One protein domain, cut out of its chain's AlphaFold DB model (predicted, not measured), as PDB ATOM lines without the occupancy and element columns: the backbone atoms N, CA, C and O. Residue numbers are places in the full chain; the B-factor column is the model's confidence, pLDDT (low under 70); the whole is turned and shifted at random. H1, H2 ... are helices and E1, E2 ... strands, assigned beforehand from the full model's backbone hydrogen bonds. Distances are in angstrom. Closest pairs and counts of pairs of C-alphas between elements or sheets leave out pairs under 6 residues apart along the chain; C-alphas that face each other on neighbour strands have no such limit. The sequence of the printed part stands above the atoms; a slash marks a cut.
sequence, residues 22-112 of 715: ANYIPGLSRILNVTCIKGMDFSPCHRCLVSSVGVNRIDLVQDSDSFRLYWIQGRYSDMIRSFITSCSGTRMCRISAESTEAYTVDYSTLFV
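AT A GLANCE: This is residues 22 to 112 of the 715 residues of an uncharacterized protein of Albugo candida (UniProt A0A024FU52). A small, strongly twisted sheet of three strands is covered on one face by two helices, H1 and H2, which touch each other at a steep tilt. Residues 22 to 24 make a tail that sticks out beyond E1, and the last helix, H4, sits at the far side of H2, off the sheet. The 91 printed residues hold four named helices and three named strands, in the order E1 H1 E2 E3 H2 H3 H4; the sheet's order is E1 - E3 - E2, all antiparallel. The class is mixed, helices and strands, and the whole is compact, with a radius of gyration of the C-alphas of 13.0 A and spans of 41 by 33 by 23 A.

HOW THE PARTS SIT: Start at the sheet: E3, residues 67 to 74, is the inner strand between the edge strands E1, residues 28 to 35, and E2, residues 55 to 64. Look across E1 and E3 for N 30 and O 72, 2.8 A apart, and across the hairpin of E2 and E3 for N 59 and O 71, 2.8 A; both pairs are antiparallel and within hydrogen-bond range. E2 bends by 64 degrees at residue 61 and E3 by 52 degrees at residue 71. Residues 34 to 35 of E1 also pair, antiparallel, with residues 94 to 95. H1, residues 43 to 51, is on the sheet at a height of 7.5 A, over none of the strands. E1, H1 and E2 form a split strand-helix-strand unit, two strands running the same way with E3 between them, and its crossover is right-handed. H2, residues 79 to 88, is on the sheet at a height of 9.7 A; with H1 on one face of the sheet it makes two layers, helices over strands. H1 and H2 touch, opposite ways at a steep tilt of 41 degrees, their closest C-alphas being those of Cys 48 and Cys 87, 5.7 A apart. H3, residues 97 to 100, only grazes the sheet. H4, residues 107 to 112, is close to H2 but not clearly touching: the closest C-alphas, of Thr 85 and Thr 109, are 7.3 A apart. Every O i to N i+4 pair is within hydrogen-bond range in H1 and H4, and 5 of 6 are in H2; H3 is too short for such a pair.

IN THESE COORDINATES: Find C-alpha 28 at (23.508, -31.777, -45.477); E1 runs 21.2 A from there. E2 measures 21.1 A and E3 20.7 A; H1 measures 12.0 A, H2 12.3 A, H3 5.1 A and H4 8.9 A. H4 ends at C-alpha 112, at (49.256, -35.202, -37.502).

THE WHOLE: The C-alphas farthest apart, of Ala 22 and Phe 111, are 43.3 A from each other. The printed part has no cut and no long link. Its mean pLDDT is 72.2; residues 22 to 28, 75 to 77, 90 to 91 and 97 to 112 are under 70.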
ATOM      1  N   ALA A  22      11.449 -26.253 -51.047       26.08
ATOM      2  CA  ALA A  22      11.102 -26.306 -52.477       26.08
ATOM      3  C   ALA A  22      12.166 -25.778 -53.477       26.08
ATOM      4  O   ALA A  22      11.949 -25.882 -54.678       26.08
ATOM      5  N   ASN A  23      13.311 -25.221 -53.045       25.64
ATOM      6  CA  ASN A  23      14.332 -24.660 -53.964       25.64
ATOM      7  C   ASN A  23      15.796 -24.905 -53.536       25.64
ATOM      8  O   ASN A  23      16.706 -24.194 -53.968       25.64
ATOM      9  N   TYR A  24      16.052 -25.872 -52.654       33.94
ATOM     10  CA  TYR A  24      17.353 -26.008 -51.994       33.94
ATOM     11  C   TYR A  24      18.197 -27.135 -52.616       33.94
ATOM     12  O   TYR A  24      17.760 -28.281 -52.664       33.94
ATOM     13  N   ILE A  25      19.437 -26.838 -53.033       32.94
ATOM     14  CA  ILE A  25      20.485 -27.872 -53.123       32.94
ATOM     15  C   ILE A  25      20.662 -28.367 -51.687       32.94
ATOM     16  O   ILE A  25      20.996 -27.526 -50.853       32.94
ATOM     17  N   PRO A  26      20.419 -29.648 -51.355       39.31
ATOM     18  CA  PRO A  26      20.388 -30.094 -49.972       39.31
ATOM     19  C   PRO A  26      21.772 -29.941 -49.339       39.31
ATOM     20  O   PRO A  26      22.622 -30.823 -49.418       39.31
ATOM     21  N   GLY A  27      21.998 -28.802 -48.686       49.69
ATOM     22  CA  GLY A  27      22.964 -28.692 -47.608       49.69
ATOM     23  C   GLY A  27      22.667 -29.828 -46.643       49.69
ATOM     24  O   GLY A  27      21.520 -30.002 -46.221       49.69
ATOM     25  N   LEU A  28      23.674 -30.650 -46.372       64.00
ATOM     26  CA  LEU A  28      23.508 -31.777 -45.477       64.00
ATOM     27  C   LEU A  28      23.155 -31.219 -44.099       64.00
ATOM     28  O   LEU A  28      23.907 -30.430 -43.531       64.00
ATOM     29  N   SER A  29      22.002 -31.625 -43.580       72.88
ATOM     30  CA  SER A  29      21.611 -31.361 -42.200       72.88
ATOM     31  C   SER A  29      22.010 -32.557 -41.344       72.88
ATOM     32  O   SER A  29      21.768 -33.704 -41.726       72.88
ATOM     33  N   ARG A  30      22.643 -32.317 -40.197       81.56
ATOM     34  CA  ARG A  30      23.039 -33.361 -39.243       81.56
ATOM     35  C   ARG A  30      22.793 -32.892 -37.822       81.56
ATOM     36  O   ARG A  30      22.967 -31.719 -37.523       81.56
ATOM     37  N   ILE A  31      22.451 -33.823 -36.941       83.31
ATOM     38  CA  ILE A  31      22.437 -33.561 -35.505       83.31
ATOM     39  C   ILE A  31      23.809 -33.950 -34.947       83.31
ATOM     40  O   ILE A  31      24.277 -35.063 -35.182       83.31
ATOM     41  N   LEU A  32      24.462 -33.030 -34.243       90.12
ATOM     42  CA  LEU A  32      25.718 -33.254 -33.540       90.12
ATOM     43  C   LEU A  32      25.498 -33.116 -32.041       90.12
ATOM     44  O   LEU A  32      25.134 -32.044 -31.565       90.12
ATOM     45  N   ASN A  33      25.779 -34.180 -31.295       91.81
ATOM     46  CA  ASN A  33      25.948 -34.085 -29.852       91.81
ATOM     47  C   ASN A  33      27.403 -33.719 -29.564       91.81
ATOM     48  O   ASN A  33      28.291 -34.546 -29.771       91.81
ATOM     49  N   VAL A  34      27.635 -32.483 -29.136       93.12
ATOM     50  CA  VAL A  34      28.962 -31.921 -28.915       93.12
ATOM     51  C   VAL A  34      29.189 -31.700 -27.426       93.12
ATOM     52  O   VAL A  34      28.369 -31.111 -26.736       93.12
ATOM     53  N   THR A  35      30.331 -32.145 -26.931       91.81
ATOM     54  CA  THR A  35      30.797 -31.991 -25.550       91.81
ATOM     55  C   THR A  35      32.058 -31.132 -25.556       91.81
ATOM     56  O   THR A  35      32.869 -31.228 -26.482       91.81
ATOM     57  N   CYS A  36      32.230 -30.290 -24.540       91.19
ATOM     58  CA  CYS A  36      33.463 -29.528 -24.319       91.19
ATOM     59  C   CYS A  36      34.215 -30.081 -23.105       91.19
ATOM     60  O   CYS A  36      33.682 -30.880 -22.330       91.19
ATOM     61  N   ILE A  37      35.474 -29.677 -22.938       85.62
ATOM     62  CA  ILE A  37      36.222 -29.977 -21.714       85.62
ATOM     63  C   ILE A  37      35.508 -29.314 -20.528       85.62
ATOM     64  O   ILE A  37      35.090 -28.161 -20.614       85.62
ATOM     65  N   LYS A  38      35.378 -30.043 -19.413       84.12
ATOM     66  CA  LYS A  38      34.752 -29.543 -18.184       84.12
ATOM     67  C   LYS A  38      35.394 -28.213 -17.762       84.12
ATOM     68  O   LYS A  38      36.608 -28.155 -17.590       84.12
ATOM     69  N   GLY A  39      34.577 -27.174 -17.595       84.50
ATOM     70  CA  GLY A  39      35.023 -25.826 -17.217       84.50
ATOM     71  C   GLY A  39      35.318 -24.878 -18.387       84.50
ATOM     72  O   GLY A  39      35.624 -23.718 -18.136       84.50
ATOM     73  N   MET A  40      35.208 -25.331 -19.640       85.12
ATOM     74  CA  MET A  40      35.214 -24.451 -20.815       85.12
ATOM     75  C   MET A  40      33.790 -24.181 -21.300       85.12
ATOM     76  O   MET A  40      32.924 -25.055 -21.234       85.12
ATOM     77  N   ASP A  41      33.559 -22.976 -21.814       90.06
ATOM     78  CA  ASP A  41      32.329 -22.648 -22.522       90.06
ATOM     79  C   ASP A  41      32.311 -23.286 -23.926       90.06
ATOM     80  O   ASP A  41      33.315 -23.778 -24.444       90.06
ATOM     81  N   PHE A  42      31.137 -23.313 -24.562       92.19
ATOM     82  CA  PHE A  42      30.978 -23.892 -25.902       92.19
ATOM     83  C   PHE A  42      31.426 -22.945 -27.029       92.19
ATOM     84  O   PHE A  42      31.440 -23.348 -28.193       92.19
ATOM     85  N   SER A  43      31.843 -21.716 -26.711       87.44
ATOM     86  CA  SER A  43      32.199 -20.677 -27.685       87.44
ATOM     87  C   SER A  43      33.354 -21.075 -28.622       87.44
ATOM     88  O   SER A  43      33.209 -20.921 -29.841       87.44
ATOM     89  N   PRO A  44      34.478 -21.660 -28.146       86.19
ATOM     90  CA  PRO A  44      35.537 -22.167 -29.023       86.19
ATOM     91  C   PRO A  44      35.021 -23.265 -29.948       86.19
ATOM     92  O   PRO A  44      35.433 -23.380 -31.106       86.19
ATOM     93  N   CYS A  45      34.070 -24.050 -29.446       90.69
ATOM     94  CA  CYS A  45      33.511 -25.151 -30.187       90.69
ATOM     95  C   CYS A  45      32.574 -24.705 -31.307       90.69
ATOM     96  O   CYS A  45      32.712 -25.142 -32.453       90.69
ATOM     97  N   HIS A  46      31.687 -23.758 -31.007       88.94
ATOM     98  CA  HIS A  46      30.884 -23.054 -32.002       88.94
ATOM     99  C   HIS A  46      31.753 -22.410 -33.070       88.94
ATOM    100  O   HIS A  46      31.513 -22.603 -34.263       88.94
ATOM    101  N   ARG A  47      32.810 -21.704 -32.653       83.06
ATOM    102  CA  ARG A  47      33.755 -21.076 -33.577       83.06
ATOM    103  C   ARG A  47      34.372 -22.107 -34.510       83.06
ATOM    104  O   ARG A  47      34.470 -21.843 -35.707       83.06
ATOM    105  N   CYS A  48      34.750 -23.279 -34.006       87.81
ATOM    106  CA  CYS A  48      35.294 -24.345 -34.838       87.81
ATOM    107  C   CYS A  48      34.258 -24.932 -35.811       87.81
ATOM    108  O   CYS A  48      34.561 -25.101 -36.992       87.81
ATOM    109  N   LEU A  49      33.024 -25.182 -35.362       87.88
ATOM    110  CA  LEU A  49      31.936 -25.659 -36.225       87.88
ATOM    111  C   LEU A  49      31.683 -24.703 -37.400       87.88
ATOM    112  O   LEU A  49      31.616 -25.126 -38.553       87.88
ATOM    113  N   VAL A  50      31.617 -23.401 -37.134       81.38
ATOM    114  CA  VAL A  50      31.394 -22.408 -38.191       81.38
ATOM    115  C   VAL A  50      32.628 -22.275 -39.089       81.38
ATOM    116  O   VAL A  50      32.534 -22.424 -40.305       81.38
ATOM    117  N   SER A  51      33.806 -22.033 -38.504       75.81
ATOM    118  CA  SER A  51      35.012 -21.675 -39.270       75.81
ATOM    119  C   SER A  51      35.702 -22.857 -39.950       75.81
ATOM    120  O   SER A  51      36.225 -22.709 -41.052       75.81
ATOM    121  N   SER A  52      35.738 -24.016 -39.294       77.75
ATOM    122  CA  SER A  52      36.554 -25.160 -39.715       77.75
ATOM    123  C   SER A  52      35.719 -26.267 -40.347       77.75
ATOM    124  O   SER A  52      36.175 -26.912 -41.287       77.75
ATOM    125  N   VAL A  53      34.486 -26.475 -39.872       82.38
ATOM    126  CA  VAL A  53      33.565 -27.460 -40.469       82.38
ATOM    127  C   VAL A  53      32.787 -26.867 -41.647       82.38
ATOM    128  O   VAL A  53      32.347 -27.607 -42.527       82.38
ATOM    129  N   GLY A  54      32.668 -25.537 -41.719       75.88
ATOM    130  CA  GLY A  54      31.896 -24.861 -42.763       75.88
ATOM    131  C   GLY A  54      30.390 -25.020 -42.560       75.88
ATOM    132  O   GLY A  54      29.633 -25.085 -43.534       75.88
ATOM    133  N   VAL A  55      29.964 -25.130 -41.298       82.69
ATOM    134  CA  VAL A  55      28.552 -25.124 -40.918       82.69
ATOM    135  C   VAL A  55      28.003 -23.721 -41.153       82.69
ATOM    136  O   VAL A  55      28.503 -22.752 -40.584       82.69
ATOM    137  N   ASN A  56      26.989 -23.603 -42.010       75.50
ATOM    138  CA  ASN A  56      26.370 -22.319 -42.341       75.50
ATOM    139  C   ASN A  56      25.142 -22.008 -41.476       75.50
ATOM    140  O   ASN A  56      24.720 -20.855 -41.436       75.50
ATOM    141  N   ARG A  57      24.583 -23.006 -40.782       81.50
ATOM    142  CA  ARG A  57      23.504 -22.832 -39.804       81.50
ATOM    143  C   ARG A  57      23.699 -23.789 -38.633       81.50
ATOM    144  O   ARG A  57      23.925 -24.977 -38.850       81.50
ATOM    145  N   ILE A  58      23.613 -23.265 -37.415       87.44
ATOM    146  CA  ILE A  58      23.624 -24.039 -36.171       87.44
ATOM    147  C   ILE A  58      22.348 -23.677 -35.425       87.44
ATOM    148  O   ILE A  58      22.207 -22.543 -34.979       87.44
ATOM    149  N   ASP A  59      21.444 -24.633 -35.267       84.25
ATOM    150  CA  ASP A  59      20.292 -24.509 -34.386       84.25
ATOM    151  C   ASP A  59      20.577 -25.325 -33.115       84.25
ATOM    152  O   ASP A  59      20.911 -26.512 -33.173       84.25
ATOM    153  N   LEU A  60      20.497 -24.687 -31.948       89.88
ATOM    154  CA  LEU A  60      20.647 -25.373 -30.666       89.88
ATOM    155  C   LEU A  60      19.362 -26.149 -30.361       89.88
ATOM    156  O   LEU A  60      18.302 -25.569 -30.155       89.88
ATOM    157  N   VAL A  61      19.480 -27.473 -30.333       86.62
ATOM    158  CA  VAL A  61      18.391 -28.421 -30.067       86.62
ATOM    159  C   VAL A  61      18.280 -28.653 -28.560       86.62
ATOM    160  O   VAL A  61      17.195 -28.585 -27.993       86.62
ATOM    161  N   GLN A  62      19.406 -28.891 -27.884       88.81
ATOM    162  CA  GLN A  62      19.426 -29.136 -26.440       88.81
ATOM    163  C   GLN A  62      20.659 -28.527 -25.780       88.81
ATOM    164  O   GLN A  62      21.773 -28.662 -26.283       88.81
ATOM    165  N   ASP A  63      20.435 -27.922 -24.615       93.12
ATOM    166  CA  ASP A  63      21.438 -27.249 -23.796       93.12
ATOM    167  C   ASP A  63      21.631 -27.996 -22.464       93.12
ATOM    168  O   ASP A  63      20.680 -28.152 -21.696       93.12
ATOM    169  N   SER A  64      22.842 -28.493 -22.196       91.94
ATOM    170  CA  SER A  64      23.254 -29.064 -20.904       91.94
ATOM    171  C   SER A  64      24.670 -28.625 -20.541       91.94
ATOM    172  O   SER A  64      25.526 -28.530 -21.417       91.94
ATOM    173  N   ASP A  65      24.967 -28.423 -19.261       86.75
ATOM    174  CA  ASP A  65      26.306 -28.015 -18.793       86.75
ATOM    175  C   ASP A  65      27.441 -28.934 -19.282       86.75
ATOM    176  O   ASP A  65      28.594 -28.518 -19.367       86.75
ATOM    177  N   SER A  66      27.122 -30.185 -19.632       86.31
ATOM    178  CA  SER A  66      28.086 -31.175 -20.128       86.31
ATOM    179  C   SER A  66      28.102 -31.349 -21.651       86.31
ATOM    180  O   SER A  66      29.103 -31.818 -22.198       86.31
ATOM    181  N   PHE A  67      27.030 -30.972 -22.358       92.81
ATOM    182  CA  PHE A  67      26.922 -31.135 -23.808       92.81
ATOM    183  C   PHE A  67      25.899 -30.188 -24.440       92.81
ATOM    184  O   PHE A  67      24.950 -29.722 -23.812       92.81
ATOM    185  N   ARG A  68      26.052 -29.967 -25.739       92.50
ATOM    186  CA  ARG A  68      25.101 -29.251 -26.580       92.50
ATOM    187  C   ARG A  68      24.721 -30.141 -27.744       92.50
ATOM    188  O   ARG A  68      25.583 -30.688 -28.430       92.50
ATOM    189  N   LEU A  69      23.426 -30.282 -27.975       90.31
ATOM    190  CA  LEU A  69      22.907 -30.944 -29.160       90.31
ATOM    191  C   LEU A  69      22.625 -29.861 -30.195       90.31
ATOM    192  O   LEU A  69      21.772 -29.005 -29.973       90.31
ATOM    193  N   TYR A  70      23.343 -29.883 -31.309       92.06
ATOM    194  CA  TYR A  70      23.116 -28.973 -32.423       92.06
ATOM    195  C   TYR A  70      22.442 -29.701 -33.565       92.06
ATOM    196  O   TYR A  70      22.847 -30.801 -33.924       92.06
ATOM    197  N   TRP A  71      21.488 -29.050 -34.203       85.12
ATOM    198  CA  TRP A  71      21.167 -29.306 -35.591       85.12
ATOM    199  C   TRP A  71      22.057 -28.385 -36.412       85.12
ATOM    200  O   TRP A  71      21.962 -27.166 -36.329       85.12
ATOM    201  N   ILE A  72      22.946 -28.963 -37.203       86.81
ATOM    202  CA  ILE A  72      23.825 -28.218 -38.090       86.81
ATOM    203  C   ILE A  72      23.415 -28.428 -39.538       86.81
ATOM    204  O   ILE A  72      23.055 -29.533 -39.939       86.81
ATOM    205  N   GLN A  73      23.514 -27.374 -40.331       82.75
ATOM    206  CA  GLN A  73      23.430 -27.436 -41.781       82.75
ATOM    207  C   GLN A  73      24.755 -26.946 -42.352       82.75
ATOM    208  O   GLN A  73      25.333 -25.977 -41.859       82.75
ATOM    209  N   GLY A  74      25.261 -27.622 -43.376       73.94
ATOM    210  CA  GLY A  74      26.464 -27.196 -44.077       73.94
ATOM    211  C   GLY A  74      26.435 -27.606 -45.538       73.94
ATOM    212  O   GLY A  74      25.688 -28.495 -45.948       73.94
ATOM    213  N   ARG A  75      27.254 -26.937 -46.351       59.94
ATOM    214  CA  ARG A  75      27.343 -27.214 -47.797       59.94
ATOM    215  C   ARG A  75      28.217 -28.426 -48.129       59.94
ATOM    216  O   ARG A  75      28.140 -28.942 -49.236       59.94
ATOM    217  N   TYR A  76      29.049 -28.870 -47.188       64.88
ATOM    218  CA  TYR A  76      30.028 -29.929 -47.418       64.88
ATOM    219  C   TYR A  76      29.452 -31.302 -47.105       64.88
ATOM    220  O   TYR A  76      28.839 -31.513 -46.059       64.88
ATOM    221  N   SER A  77      29.700 -32.259 -47.998       53.38
ATOM    222  CA  SER A  77      29.252 -33.636 -47.803       53.38
ATOM    223  C   SER A  77      29.947 -34.331 -46.622       53.38
ATOM    224  O   SER A  77      29.390 -35.260 -46.033       53.38
ATOM    225  N   ASP A  78      31.130 -33.841 -46.229       70.56
ATOM    226  CA  ASP A  78      32.015 -34.467 -45.243       70.56
ATOM    227  C   ASP A  78      32.223 -33.621 -43.966       70.56
ATOM    228  O   ASP A  78      33.328 -33.481 -43.441       70.56
ATOM    229  N   MET A  79      31.142 -33.023 -43.446       78.88
ATOM    230  CA  MET A  79      31.192 -32.217 -42.212       78.88
ATOM    231  C   MET A  79      31.733 -32.990 -41.001       78.88
ATOM    232  O   MET A  79      32.402 -32.407 -40.153       78.88
ATOM    233  N   ILE A  80      31.463 -34.295 -40.904       78.44
ATOM    234  CA  ILE A  80      31.937 -35.113 -39.779       78.44
ATOM    235  C   ILE A  80      33.456 -35.249 -39.816       78.44
ATOM    236  O   ILE A  80      34.101 -35.054 -38.787       78.44
ATOM    237  N   ARG A  81      34.053 -35.500 -40.987       76.00
ATOM    238  CA  ARG A  81      35.511 -35.532 -41.106       76.00
ATOM    239  C   ARG A  81      36.115 -34.187 -40.758       76.00
ATOM    240  O   ARG A  81      37.007 -34.156 -39.919       76.00
ATOM    241  N   SER A  82      35.593 -33.093 -41.317       77.44
ATOM    242  CA  SER A  82      36.065 -31.748 -40.976       77.44
ATOM    243  C   SER A  82      35.919 -31.455 -39.480       77.44
ATOM    244  O   SER A  82      36.792 -30.825 -38.890       77.44
ATOM    245  N   PHE A  83      34.867 -31.942 -38.818       85.94
ATOM    246  CA  PHE A  83      34.738 -31.828 -37.366       85.94
ATOM    247  C   PHE A  83      35.840 -32.605 -36.644       85.94
ATOM    248  O   PHE A  83      36.533 -32.054 -35.788       85.94
ATOM    249  N   ILE A  84      36.032 -33.877 -36.992       80.12
ATOM    250  CA  ILE A  84      36.993 -34.741 -36.309       80.12
ATOM    251  C   ILE A  84      38.422 -34.218 -36.495       80.12
ATOM    252  O   ILE A  84      39.168 -34.099 -35.523       80.12
ATOM    253  N   THR A  85      38.799 -33.837 -37.716       72.44
ATOM    254  CA  THR A  85      40.162 -33.375 -38.010       72.44
ATOM    255  C   THR A  85      40.504 -32.064 -37.311       72.44
ATOM    256  O   THR A  85      41.659 -31.862 -36.940       72.44
ATOM    257  N   SER A  86      39.514 -31.191 -37.113       78.06
ATOM    258  CA  SER A  86      39.754 -29.767 -36.826       78.06
ATOM    259  C   SER A  86      39.241 -29.335 -35.462       78.06
ATOM    260  O   SER A  86      39.909 -28.579 -34.766       78.06
ATOM    261  N   CYS A  87      38.070 -29.833 -35.068       85.62
ATOM    262  CA  CYS A  87      37.427 -29.484 -33.803       85.62
ATOM    263  C   CYS A  87      37.711 -30.509 -32.711       85.62
ATOM    264  O   CYS A  87      37.821 -30.142 -31.543       85.62
ATOM    265  N   SER A  88      37.887 -31.783 -33.085       83.19
ATOM    266  CA  SER A  88      38.276 -32.817 -32.125       83.19
ATOM    267  C   SER A  88      39.782 -32.836 -31.851       83.19
ATOM    268  O   SER A  88      40.197 -32.961 -30.697       83.19
ATOM    269  N   GLY A  89      40.607 -32.621 -32.882       71.12
ATOM    270  CA  GLY A  89      42.071 -32.601 -32.760       71.12
ATOM    271  C   GLY A  89      42.624 -31.506 -31.837       71.12
ATOM    272  O   GLY A  89      43.619 -31.729 -31.153       71.12
ATOM    273  N   THR A  90      41.954 -30.355 -31.746       63.22
ATOM    274  CA  THR A  90      42.340 -29.239 -30.859       63.22
ATOM    275  C   THR A  90      41.937 -29.453 -29.397       63.22
ATOM    276  O   THR A  90      42.193 -28.590 -28.563       63.22
ATOM    277  N   ARG A  91      41.304 -30.593 -29.070       68.50
ATOM    278  CA  ARG A  91      40.689 -30.912 -27.767       68.50
ATOM    279  C   ARG A  91      39.599 -29.928 -27.314       68.50
ATOM    280  O   ARG A  91      39.103 -30.077 -26.207       68.50
ATOM    281  N   MET A  92      39.183 -28.974 -28.147       75.00
ATOM    282  CA  MET A  92      38.154 -27.990 -27.783       75.00
ATOM    283  C   MET A  92      36.747 -28.600 -27.780       75.00
ATOM    284  O   MET A  92      35.918 -28.218 -26.962       75.00
ATOM    285  N   CYS A  93      36.498 -29.580 -28.654       88.19
ATOM    286  CA  CYS A  93      35.213 -30.260 -28.780       88.19
ATOM    287  C   CYS A  93      35.377 -31.774 -28.878       88.19
ATOM    288  O   CYS A  93      36.344 -32.278 -29.449       88.19
ATOM    289  N   ARG A  94      34.366 -32.525 -28.456       88.69
ATOM    290  CA  ARG A  94      34.218 -33.948 -28.776       88.69
ATOM    291  C   ARG A  94      32.784 -34.222 -29.201       88.69
ATOM    292  O   ARG A  94      31.863 -33.669 -28.614       88.69
ATOM    293  N   ILE A  95      32.588 -35.065 -30.208       87.25
ATOM    294  CA  ILE A  95      31.261 -35.617 -30.527       87.25
ATOM    295  C   ILE A  95      31.102 -36.979 -29.852       87.25
ATOM    296  O   ILE A  95      32.109 -37.632 -29.577       87.25
ATOM    297  N   SER A  96      29.866 -37.392 -29.546       76.56
ATOM    298  CA  SER A  96      29.630 -38.686 -28.885       76.56
ATOM    299  C   SER A  96      30.201 -39.856 -29.699       76.56
ATOM    300  O   SER A  96      30.208 -39.823 -30.934       76.56
ATOM    301  N   ALA A  97      30.656 -40.905 -29.002       56.50
ATOM    302  CA  ALA A  97      31.287 -42.074 -29.613       56.50
ATOM    303  C   ALA A  97      30.387 -42.757 -30.665       56.50
ATOM    304  O   ALA A  97      30.861 -43.087 -31.752       56.50
ATOM    305  N   GLU A  98      29.077 -42.839 -30.410       55.22
ATOM    306  CA  GLU A  98      28.077 -43.371 -31.354       55.22
ATOM    307  C   GLU A  98      28.056 -42.613 -32.695       55.22
ATOM    308  O   GLU A  98      27.795 -43.195 -33.746       55.22
ATOM    309  N   SER A  99      28.389 -41.317 -32.688       51.12
ATOM    310  CA  SER A  99      28.490 -40.498 -33.906       51.12
ATOM    311  C   SER A  99      29.800 -40.744 -34.673       51.12
ATOM    312  O   SER A  99      29.871 -40.480 -35.875       51.12
ATOM    313  N   THR A 100      30.840 -41.240 -33.991       47.25
ATOM    314  CA  THR A 100      32.173 -41.516 -34.556       47.25
ATOM    315  C   THR A 100      32.382 -42.962 -34.988       47.25
ATOM    316  O   THR A 100      33.206 -43.195 -35.862       47.25
ATOM    317  N   GLU A 101      31.634 -43.932 -34.454       45.81
ATOM    318  CA  GLU A 101      31.807 -45.361 -34.778       45.81
ATOM    319  C   GLU A 101      31.553 -45.693 -36.258       45.81
ATOM    320  O   GLU A 101      32.118 -46.644 -36.796       45.81
ATOM    321  N   ALA A 102      30.777 -44.867 -36.968       39.16
ATOM    322  CA  ALA A 102      30.603 -44.983 -38.417       39.16
ATOM    323  C   ALA A 102      31.808 -44.469 -39.239       39.16
ATOM    324  O   ALA A 102      31.836 -44.649 -40.459       39.16
ATOM    325  N   TYR A 103      32.785 -43.819 -38.598       40.06
ATOM    326  CA  TYR A 103      33.963 -43.206 -39.211       40.06
ATOM    327  C   TYR A 103      35.248 -43.710 -38.546       40.06
ATOM    328  O   TYR A 103      35.717 -43.170 -37.546       40.06
ATOM    329  N   THR A 104      35.892 -44.705 -39.154       38.16
ATOM    330  CA  THR A 104      37.284 -45.034 -38.833       38.16
ATOM    331  C   THR A 104      38.200 -43.980 -39.452       38.16
ATOM    332  O   THR A 104      38.447 -43.951 -40.658       38.16
ATOM    333  N   VAL A 105      38.665 -43.049 -38.621       41.25
ATOM    334  CA  VAL A 105      39.646 -42.029 -39.007       41.25
ATOM    335  C   VAL A 105      40.980 -42.727 -39.256       41.25
ATOM    336  O   VAL A 105      41.453 -43.472 -38.401       41.25
ATOM    337  N   ASP A 106      41.587 -42.489 -40.419       38.31
ATOM    338  CA  ASP A 106      42.934 -42.973 -40.733       38.31
ATOM    339  C   ASP A 106      43.917 -42.522 -39.638       38.31
ATOM    340  O   ASP A 106      44.031 -41.323 -39.348       38.31
ATOM    341  N   TYR A 107      44.622 -43.492 -39.048       36.81
ATOM    342  CA  TYR A 107      45.614 -43.318 -37.982       36.81
ATOM    343  C   TYR A 107      46.655 -42.240 -38.332       36.81
ATOM    344  O   TYR A 107      47.095 -41.486 -37.462       36.81
ATOM    345  N   SER A 108      46.967 -42.086 -39.622       34.34
ATOM    346  CA  SER A 108      47.877 -41.067 -40.156       34.34
ATOM    347  C   SER A 108      47.385 -39.635 -39.893       34.34
ATOM    348  O   SER A 108      48.175 -38.731 -39.620       34.34
ATOM    349  N   THR A 109      46.066 -39.421 -39.909       37.09
ATOM    350  CA  THR A 109      45.428 -38.110 -39.690       37.09
ATOM    351  C   THR A 109      45.380 -37.757 -38.202       37.09
ATOM    352  O   THR A 109      45.633 -36.615 -37.818       37.09
ATOM    353  N   LEU A 110      45.123 -38.756 -37.351       42.84
ATOM    354  CA  LEU A 110      45.177 -38.637 -35.889       42.84
ATOM    355  C   LEU A 110      46.588 -38.276 -35.401       42.84
ATOM    356  O   LEU A 110      46.731 -37.422 -34.526       42.84
ATOM    357  N   PHE A 111      47.623 -38.856 -36.014       36.94
ATOM    358  CA  PHE A 111      49.022 -38.599 -35.665       36.94
ATOM    359  C   PHE A 111      49.468 -37.164 -36.003       36.94
ATOM    360  O   PHE A 111      50.196 -36.530 -35.236       36.94
ATOM    361  N   VAL A 112      48.986 -36.601 -37.119       38.75
ATOM    362  CA  VAL A 112      49.256 -35.202 -37.502       38.75
ATOM    363  C   VAL A 112      48.536 -34.218 -36.571       38.75
ATOM    364  O   VAL A 112      49.142 -33.232 -36.146       38.75
TER     365      VAL A 112